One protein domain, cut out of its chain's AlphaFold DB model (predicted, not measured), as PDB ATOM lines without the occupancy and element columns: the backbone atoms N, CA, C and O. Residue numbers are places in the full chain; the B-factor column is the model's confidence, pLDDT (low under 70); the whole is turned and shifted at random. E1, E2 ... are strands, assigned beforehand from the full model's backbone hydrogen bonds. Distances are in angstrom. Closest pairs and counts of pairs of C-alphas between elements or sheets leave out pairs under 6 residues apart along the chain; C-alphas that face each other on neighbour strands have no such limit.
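Overview. This is residues 2 to 63 of the 63 residues of an uncharacterized protein of Dokdonella fugitiva (UniProt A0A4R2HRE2). With little regular structure, the model is a long, loose winding stretch, residues 2 to 35, leading into a small sheet of three strands at one end; residues 16 to 22 stick out free. The printed part has 62 residues, 15 of them in E1, E2 and E3; it is all strand, with sheet order E1 - E2 - E3, antiparallel. It is loose, radius of gyration of the C-alphas 14.3 A, spanning 40 by 24 by 22 A.

Arrangement. Past residue 35, look for the hairpin of E1, residues 36 to 39, and E2, residues 44 to 49, antiparallel at 166 degrees; N 37 and O 46 are within hydrogen-bond range at 2.8 A. E2 and E3, residues 52 to 56, form a second hairpin, antiparallel at 149 degrees, with N 47 and O 54 at 2.9 A. They make a meander, each strand the antiparallel neighbour of the one before. E1 and E3, the edge strands, are apart.

Along the chain. Find C-alpha 36 at (116.162, -33.751, 12.827), where E1 begins; E2 runs 16.0 A, and E3 ends at C-alpha 56, (108.433, -26.157, 16.172).

Size, cuts and confidence. The C-alphas farthest apart, Glu 21 and Thr 61, are 40.0 A apart. The printed part has no cut, and no printed residue is under 70 in pLDDT.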
ATOM      1  N   CYS A   2     112.028 -54.421  -0.237       90.56
ATOM      2  CA  CYS A   2     112.572 -53.498   0.761       90.56
ATOM      3  C   CYS A   2     112.841 -52.142   0.099       90.56
ATOM      4  O   CYS A   2     113.117 -52.080  -1.099       90.56
ATOM      5  N   VAL A   3     112.739 -51.074   0.882       95.00
ATOM      6  CA  VAL A   3     113.045 -49.698   0.483       95.00
ATOM      7  C   VAL A   3     113.962 -49.097   1.543       95.00
ATOM      8  O   VAL A   3     113.879 -49.473   2.712       95.00
ATOM      9  N   GLY A   4     114.881 -48.229   1.128       95.88
ATOM     10  CA  GLY A   4     115.829 -47.573   2.021       95.88
ATOM     11  C   GLY A   4     115.783 -46.063   1.853       95.88
ATOM     12  O   GLY A   4     115.715 -45.561   0.731       95.88
ATOM     13  N   PHE A   5     115.876 -45.353   2.973       95.81
ATOM     14  CA  PHE A   5     115.843 -43.897   3.027       95.81
ATOM     15  C   PHE A   5     117.154 -43.406   3.629       95.81
ATOM     16  O   PHE A   5     117.354 -43.410   4.840       95.81
ATOM     17  N   LYS A   6     118.108 -43.050   2.765       95.69
ATOM     18  CA  LYS A   6     119.405 -42.538   3.219       95.69
ATOM     19  C   LYS A   6     119.197 -41.191   3.928       95.69
ATOM     20  O   LYS A   6     118.574 -40.290   3.359       95.69
ATOM     21  N   ALA A   7     119.768 -41.055   5.126       94.94
ATOM     22  CA  ALA A   7     119.752 -39.815   5.900       94.94
ATOM     23  C   ALA A   7     120.276 -38.616   5.087       94.94
ATOM     24  O   ALA A   7     121.197 -38.755   4.275       94.94
ATOM     25  N   GLY A   8     119.673 -37.443   5.302       93.62
ATOM     26  CA  GLY A   8     120.089 -36.181   4.682       93.62
ATOM     27  C   GLY A   8     119.778 -36.040   3.187       93.62
ATOM     28  O   GLY A   8     120.293 -35.131   2.546       93.62
ATOM     29  N   THR A   9     118.959 -36.921   2.602       95.62
ATOM     30  CA  THR A   9     118.564 -36.803   1.182       95.62
ATOM     31  C   THR A   9     117.484 -35.751   0.932       95.62
ATOM     32  O   THR A   9     117.309 -35.333  -0.208       95.62
ATOM     33  N   GLY A  10     116.742 -35.349   1.969       93.44
ATOM     34  CA  GLY A  10     115.602 -34.435   1.848       93.44
ATOM     35  C   GLY A  10     114.371 -35.044   1.166       93.44
ATOM     36  O   GLY A  10     113.366 -34.359   1.016       93.44
ATOM     37  N   ASN A  11     114.422 -36.321   0.767       94.75
ATOM     38  CA  ASN A  11     113.278 -37.017   0.190       94.75
ATOM     39  C   ASN A  11     112.410 -37.614   1.306       94.75
ATOM     40  O   ASN A  11     112.695 -38.703   1.818       94.75
ATOM     41  N   ALA A  12     111.373 -36.877   1.696       96.44
ATOM     42  CA  ALA A  12     110.371 -37.364   2.632       96.44
ATOM     43  C   ALA A  12     109.623 -38.572   2.049       96.44
ATOM     44  O   ALA A  12     109.513 -38.739   0.834       96.44
ATOM     45  N   HIS A  13     109.126 -39.434   2.925       95.75
ATOM     46  CA  HIS A  13     108.444 -40.658   2.536       95.75
ATOM     47  C   HIS A  13     107.338 -40.981   3.533       95.75
ATOM     48  O   HIS A  13     107.437 -40.674   4.719       95.75
ATOM     49  N   SER A  14     106.289 -41.623   3.034       95.75
ATOM     50  CA  SER A  14     105.169 -42.127   3.819       95.75
ATOM     51  C   SER A  14     104.715 -43.470   3.248       95.75
ATOM     52  O   SER A  14     104.973 -43.792   2.086       95.75
ATOM     53  N   LEU A  15     104.057 -44.273   4.083       95.44
ATOM     54  CA  LEU A  15     103.369 -45.491   3.667       95.44
ATOM     55  C   LEU A  15     101.870 -45.298   3.901       95.44
ATOM     56  O   LEU A  15     101.448 -45.032   5.024       95.44
ATOM     57  N   THR A  16     101.070 -45.476   2.853       96.88
ATOM     58  CA  THR A  16      99.606 -45.430   2.926       96.88
ATOM     59  C   THR A  16      99.042 -46.800   2.566       96.88
ATOM     60  O   THR A  16      99.403 -47.375   1.542       96.88
ATOM     61  N   ASN A  17      98.157 -47.329   3.412       97.69
ATOM     62  CA  ASN A  17      97.388 -48.532   3.105       97.69
ATOM     63  C   ASN A  17      96.052 -48.129   2.459       97.69
ATOM     64  O   ASN A  17      95.156 -47.653   3.147       97.69
ATOM     65  N   GLU A  18      95.926 -48.317   1.145       98.19
ATOM     66  CA  GLU A  18      94.701 -48.023   0.377       98.19
ATOM     67  C   GLU A  18      93.751 -49.236   0.264       98.19
ATOM     68  O   GLU A  18      92.859 -49.265  -0.585       98.19
ATOM     69  N   THR A  19      93.950 -50.269   1.084       97.88
ATOM     70  CA  THR A  19      93.176 -51.521   1.044       97.88
ATOM     71  C   THR A  19      92.269 -51.679   2.269       97.88
ATOM     72  O   THR A  19      92.319 -50.878   3.200       97.88
ATOM     73  N   SER A  20      91.423 -52.715   2.273       98.19
ATOM     74  CA  SER A  20      90.595 -53.092   3.430       98.19
ATOM     75  C   SER A  20      91.291 -54.028   4.419       98.19
ATOM     76  O   SER A  20      90.720 -54.320   5.465       98.19
ATOM     77  N   GLU A  21      92.480 -54.524   4.080       98.56
ATOM     78  CA  GLU A  21      93.184 -55.551   4.846       98.56
ATOM     79  C   GLU A  21      94.377 -54.958   5.600       98.56
ATOM     80  O   GLU A  21      94.917 -53.910   5.230       98.56
ATOM     81  N   ASP A  22      94.830 -55.656   6.640       97.88
ATOM     82  CA  ASP A  22      96.008 -55.251   7.404       97.88
ATOM     83  C   ASP A  22      97.291 -55.333   6.560       97.88
ATOM     84  O   ASP A  22      97.573 -56.332   5.891       97.88
ATOM     85  N   VAL A  23      98.123 -54.291   6.663       97.06
ATOM     86  CA  VAL A  23      99.469 -54.242   6.077       97.06
ATOM     87  C   VAL A  23     100.499 -54.236   7.200       97.06
ATOM     88  O   VAL A  23     100.502 -53.353   8.054       97.06
ATOM     89  N   ILE A  24     101.404 -55.215   7.176       96.25
ATOM     90  CA  ILE A  24     102.481 -55.363   8.160       96.25
ATOM     91  C   ILE A  24     103.820 -55.143   7.454       96.25
ATOM     92  O   ILE A  24     104.132 -55.823   6.474       96.25
ATOM     93  N   TYR A  25     104.633 -54.224   7.975       95.81
ATOM     94  CA  TYR A  25     106.013 -54.013   7.540       95.81
ATOM     95  C   TYR A  25     106.944 -53.868   8.748       95.81
ATOM     96  O   TYR A  25     106.508 -53.555   9.854       95.81
ATOM     97  N   LEU A  26     108.232 -54.140   8.535       97.19
ATOM     98  CA  LEU A  26     109.277 -53.945   9.535       97.19
ATOM     99  C   LEU A  26     110.030 -52.652   9.226       97.19
ATOM    100  O   LEU A  26     110.590 -52.514   8.138       97.19
ATOM    101  N   GLU A  27     110.080 -51.750  10.200       96.50
ATOM    102  CA  GLU A  27     110.882 -50.531  10.151       96.50
ATOM    103  C   GLU A  27     112.149 -50.690  10.990       96.50
ATOM    104  O   GLU A  27     112.110 -51.198  12.113       96.50
ATOM    105  N   ILE A  28     113.283 -50.267  10.436       96.19
ATOM    106  CA  ILE A  28     114.573 -50.270  11.123       96.19
ATOM    107  C   ILE A  28     115.200 -48.894  10.916       96.19
ATOM    108  O   ILE A  28     115.568 -48.546   9.795       96.19
ATOM    109  N   GLY A  29     115.333 -48.147  12.007       93.94
ATOM    110  CA  GLY A  29     116.035 -46.869  12.077       93.94
ATOM    111  C   GLY A  29     117.062 -46.885  13.205       93.94
ATOM    112  O   GLY A  29     116.994 -47.720  14.117       93.94
ATOM    113  N   ASP A  30     118.039 -45.991  13.129       92.69
ATOM    114  CA  ASP A  30     118.963 -45.726  14.225       92.69
ATOM    115  C   ASP A  30     118.307 -44.842  15.304       92.69
ATOM    116  O   ASP A  30     117.120 -44.524  15.255       92.69
ATOM    117  N   ARG A  31     119.061 -44.518  16.357       89.12
ATOM    118  CA  ARG A  31     118.633 -43.621  17.446       89.12
ATOM    119  C   ARG A  31     119.734 -42.621  17.757       89.12
ATOM    120  O   ARG A  31     120.210 -42.537  18.891       89.12
ATOM    121  N   THR A  32     120.217 -41.960  16.715       89.62
ATOM    122  CA  THR A  32     121.306 -40.994  16.830       89.62
ATOM    123  C   THR A  32     120.818 -39.745  17.567       89.62
ATOM    124  O   THR A  32     119.707 -39.267  17.351       89.62
ATOM    125  N   GLU A  33     121.625 -39.242  18.502       90.50
ATOM    126  CA  GLU A  33     121.330 -37.991  19.204       90.50
ATOM    127  C   GLU A  33     121.443 -36.802  18.242       90.50
ATOM    128  O   GLU A  33     122.325 -36.780  17.384       90.50
ATOM    129  N   GLY A  34     120.564 -35.808  18.402       92.62
ATOM    130  CA  GLY A  34     120.516 -34.651  17.509       92.62
ATOM    131  C   GLY A  34     119.853 -34.941  16.163       92.62
ATOM    132  O   GLY A  34     120.120 -34.221  15.208       92.62
ATOM    133  N   ASP A  35     119.024 -35.988  16.074       95.38
ATOM    134  CA  ASP A  35     118.222 -36.254  14.879       95.38
ATOM    135  C   ASP A  35     117.228 -35.114  14.600       95.38
ATOM    136  O   ASP A  35     116.695 -34.479  15.521       95.38
ATOM    137  N   GLU A  36     116.976 -34.862  13.318       95.25
ATOM    138  CA  GLU A  36     116.162 -33.751  12.827       95.25
ATOM    139  C   GLU A  36     115.147 -34.246  11.794       95.25
ATOM    140  O   GLU A  36     115.487 -34.906  10.810       95.25
ATOM    141  N   VAL A  37     113.886 -33.857  11.973       95.88
ATOM    142  CA  VAL A  37     112.781 -34.209  11.078       95.88
ATOM    143  C   VAL A  37     112.198 -32.945  10.470       95.88
ATOM    144  O   VAL A  37     111.794 -32.023  11.178       95.88
ATOM    145  N   ASN A  38     112.108 -32.925   9.141       96.38
ATOM    146  CA  ASN A  38     111.431 -31.879   8.383       96.38
ATOM    147  C   ASN A  38     110.167 -32.463   7.752       96.38
ATOM    148  O   ASN A  38     110.260 -33.399   6.958       96.38
ATOM    149  N   TYR A  39     109.004 -31.892   8.069       97.06
ATOM    150  CA  TYR A  39     107.737 -32.250   7.435       97.06
ATOM    151  C   TYR A  39     107.514 -31.288   6.258       97.06
ATOM    152  O   TYR A  39     107.305 -30.093   6.472       97.06
ATOM    153  N   PRO A  40     107.647 -31.729   4.994       96.62
ATOM    154  CA  PRO A  40     107.590 -30.805   3.861       96.62
ATOM    155  C   PRO A  40     106.193 -30.215   3.657       96.62
ATOM    156  O   PRO A  40     106.098 -29.025   3.353       96.62
ATOM    157  N   ASP A  41     105.148 -31.006   3.898       97.38
ATOM    158  CA  ASP A  41     103.755 -30.637   3.621       97.38
ATOM    159  C   ASP A  41     103.126 -29.768   4.724       97.38
ATOM    160  O   ASP A  41     102.207 -28.997   4.454       97.38
ATOM    161  N   ASP A  42     103.671 -29.823   5.941       97.06
ATOM    162  CA  ASP A  42     103.200 -29.073   7.108       97.06
ATOM    163  C   ASP A  42     104.206 -27.994   7.510       97.06
ATOM    164  O   ASP A  42     105.405 -28.143   7.292       97.06
ATOM    165  N   ASP A  43     103.779 -26.908   8.152       97.50
ATOM    166  CA  ASP A  43     104.712 -25.978   8.808       97.50
ATOM    167  C   ASP A  43     105.212 -26.553  10.143       97.50
ATOM    168  O   ASP A  43     104.900 -26.055  11.221       97.50
ATOM    169  N   LEU A  44     105.942 -27.668  10.059       97.81
ATOM    170  CA  LEU A  44     106.379 -28.455  11.203       97.81
ATOM    171  C   LEU A  44     107.800 -28.986  10.997       97.81
ATOM    172  O   LEU A  44     108.182 -29.463   9.924       97.81
ATOM    173  N   ARG A  45     108.574 -28.961  12.076       97.69
ATOM    174  CA  ARG A  45     109.844 -29.677  12.218       97.69
ATOM    175  C   ARG A  45     109.973 -30.238  13.630       97.69
ATOM    176  O   ARG A  45     109.382 -29.695  14.568       97.69
ATOM    177  N   ALA A  46     110.777 -31.281  13.791       97.12
ATOM    178  CA  ALA A  46     111.091 -31.863  15.092       97.12
ATOM    179  C   ALA A  46     112.602 -32.039  15.262       97.12
ATOM    180  O   ALA A  46     113.294 -32.411  14.321       97.12
ATOM    181  N   ASN A  47     113.101 -31.791  16.469       96.31
ATOM    182  CA  ASN A  47     114.495 -32.034  16.840       96.31
ATOM    183  C   ASN A  47     114.531 -32.990  18.032       96.31
ATOM    184  O   ASN A  47     113.766 -32.807  18.985       96.31
ATOM    185  N   PHE A  48     115.414 -33.984  18.007       95.31
ATOM    186  CA  PHE A  48     115.595 -34.915  19.116       95.31
ATOM    187  C   PHE A  48     116.634 -34.377  20.106       95.31
ATOM    188  O   PHE A  48     117.842 -34.450  19.873       95.31
ATOM    189  N   ILE A  49     116.161 -33.819  21.223       93.38
ATOM    190  CA  ILE A  49     116.978 -33.115  22.218       93.38
ATOM    191  C   ILE A  49     116.753 -33.748  23.590       93.38
ATOM    192  O   ILE A  49     115.625 -33.826  24.075       93.38
ATOM    193  N   GLY A  50     117.829 -34.197  24.244       91.94
ATOM    194  CA  GLY A  50     117.758 -34.704  25.621       91.94
ATOM    195  C   GLY A  50     116.842 -35.922  25.794       91.94
ATOM    196  O   GLY A  50     116.224 -36.079  26.844       91.94
ATOM    197  N   GLY A  51     116.728 -36.768  24.766       91.44
ATOM    198  CA  GLY A  51     115.884 -37.966  24.790       91.44
ATOM    199  C   GLY A  51     114.409 -37.725  24.452       91.44
ATOM    200  O   GLY A  51     113.608 -38.649  24.590       91.44
ATOM    201  N   ALA A  52     114.041 -36.517  24.018       93.25
ATOM    202  CA  ALA A  52     112.675 -36.163  23.656       93.25
ATOM    203  C   ALA A  52     112.605 -35.414  22.318       93.25
ATOM    204  O   ALA A  52     113.525 -34.694  21.936       93.25
ATOM    205  N   TRP A  53     111.476 -35.561  21.624       95.69
ATOM    206  CA  TRP A  53     111.163 -34.768  20.438       95.69
ATOM    207  C   TRP A  53     110.655 -33.383  20.837       95.69
ATOM    208  O   TRP A  53     109.705 -33.261  21.610       95.69
ATOM    209  N   VAL A  54     111.276 -32.344  20.280       96.94
ATOM    210  CA  VAL A  54     110.870 -30.943  20.423       96.94
ATOM    211  C   VAL A  54     110.356 -30.444  19.078       96.94
ATOM    212  O   VAL A  54     111.112 -30.393  18.105       96.94
ATOM    213  N   PHE A  55     109.079 -30.070  19.033       97.81
ATOM    214  CA  PHE A  55     108.394 -29.614  17.825       97.81
ATOM    215  C   PHE A  55     108.403 -28.088  17.714       97.81
ATOM    216  O   PHE A  55     108.351 -27.371  18.713       97.81
ATOM    217  N   SER A  56     108.491 -27.589  16.484       98.44
ATOM    218  CA  SER A  56     108.433 -26.157  16.172       98.44
ATOM    219  C   SER A  56     107.905 -25.938  14.759       98.44
ATOM    220  O   SER A  56     107.963 -26.846  13.925       98.44
ATOM    221  N   HIS A  57     107.452 -24.722  14.485       98.38
ATOM    222  CA  HIS A  57     107.268 -24.224  13.127       98.38
ATOM    223  C   HIS A  57     108.610 -24.154  12.385       98.38
ATOM    224  O   HIS A  57     109.689 -24.160  12.996       98.38
ATOM    225  N   LYS A  58     108.581 -24.059  11.051       97.44
ATOM    226  CA  LYS A  58     109.806 -24.014  10.229       97.44
ATOM    227  C   LYS A  58     110.655 -22.770  10.507       97.44
ATOM    228  O   LYS A  58     111.876 -22.833  10.358       97.44
ATOM    229  N   ASP A  59     110.038 -21.681  10.966       96.94
ATOM    230  CA  ASP A  59     110.723 -20.456  11.402       96.94
ATOM    231  C   ASP A  59     111.362 -20.561  12.804       96.94
ATOM    232  O   ASP A  59     112.146 -19.699  13.202       96.94
ATOM    233  N   GLY A  60     111.084 -21.646  13.529       95.75
ATOM    234  CA  GLY A  60     111.600 -21.931  14.861       95.75
ATOM    235  C   GLY A  60     110.749 -21.433  16.020       95.75
ATOM    236  O   GLY A  60     111.150 -21.636  17.169       95.75
ATOM    237  N   THR A  61     109.585 -20.838  15.765       97.69
ATOM    238  CA  THR A  61     108.605 -20.590  16.825       97.69
ATOM    239  C   THR A  61     108.086 -21.921  17.397       97.69
ATOM    240  O   THR A  61     107.941 -22.897  16.651       97.69
ATOM    241  N   PRO A  62     107.872 -22.029  18.724       96.88
ATOM    242  CA  PRO A  62     107.330 -23.247  19.327       96.88
ATOM    243  C   PRO A  62     105.961 -23.603  18.749       96.88
ATOM    244  O   PRO A  62     105.167 -22.700  18.486       96.88
ATOM    245  N   PHE A  63     105.713 -24.904  18.585       90.25
ATOM    246  CA  PHE A  63     104.397 -25.435  18.229       90.25
ATOM    247  C   PHE A  63     103.492 -25.543  19.465       90.25
ATOM    248  O   PHE A  63     104.032 -25.840  20.561       90.25
TER     249      PHE A  63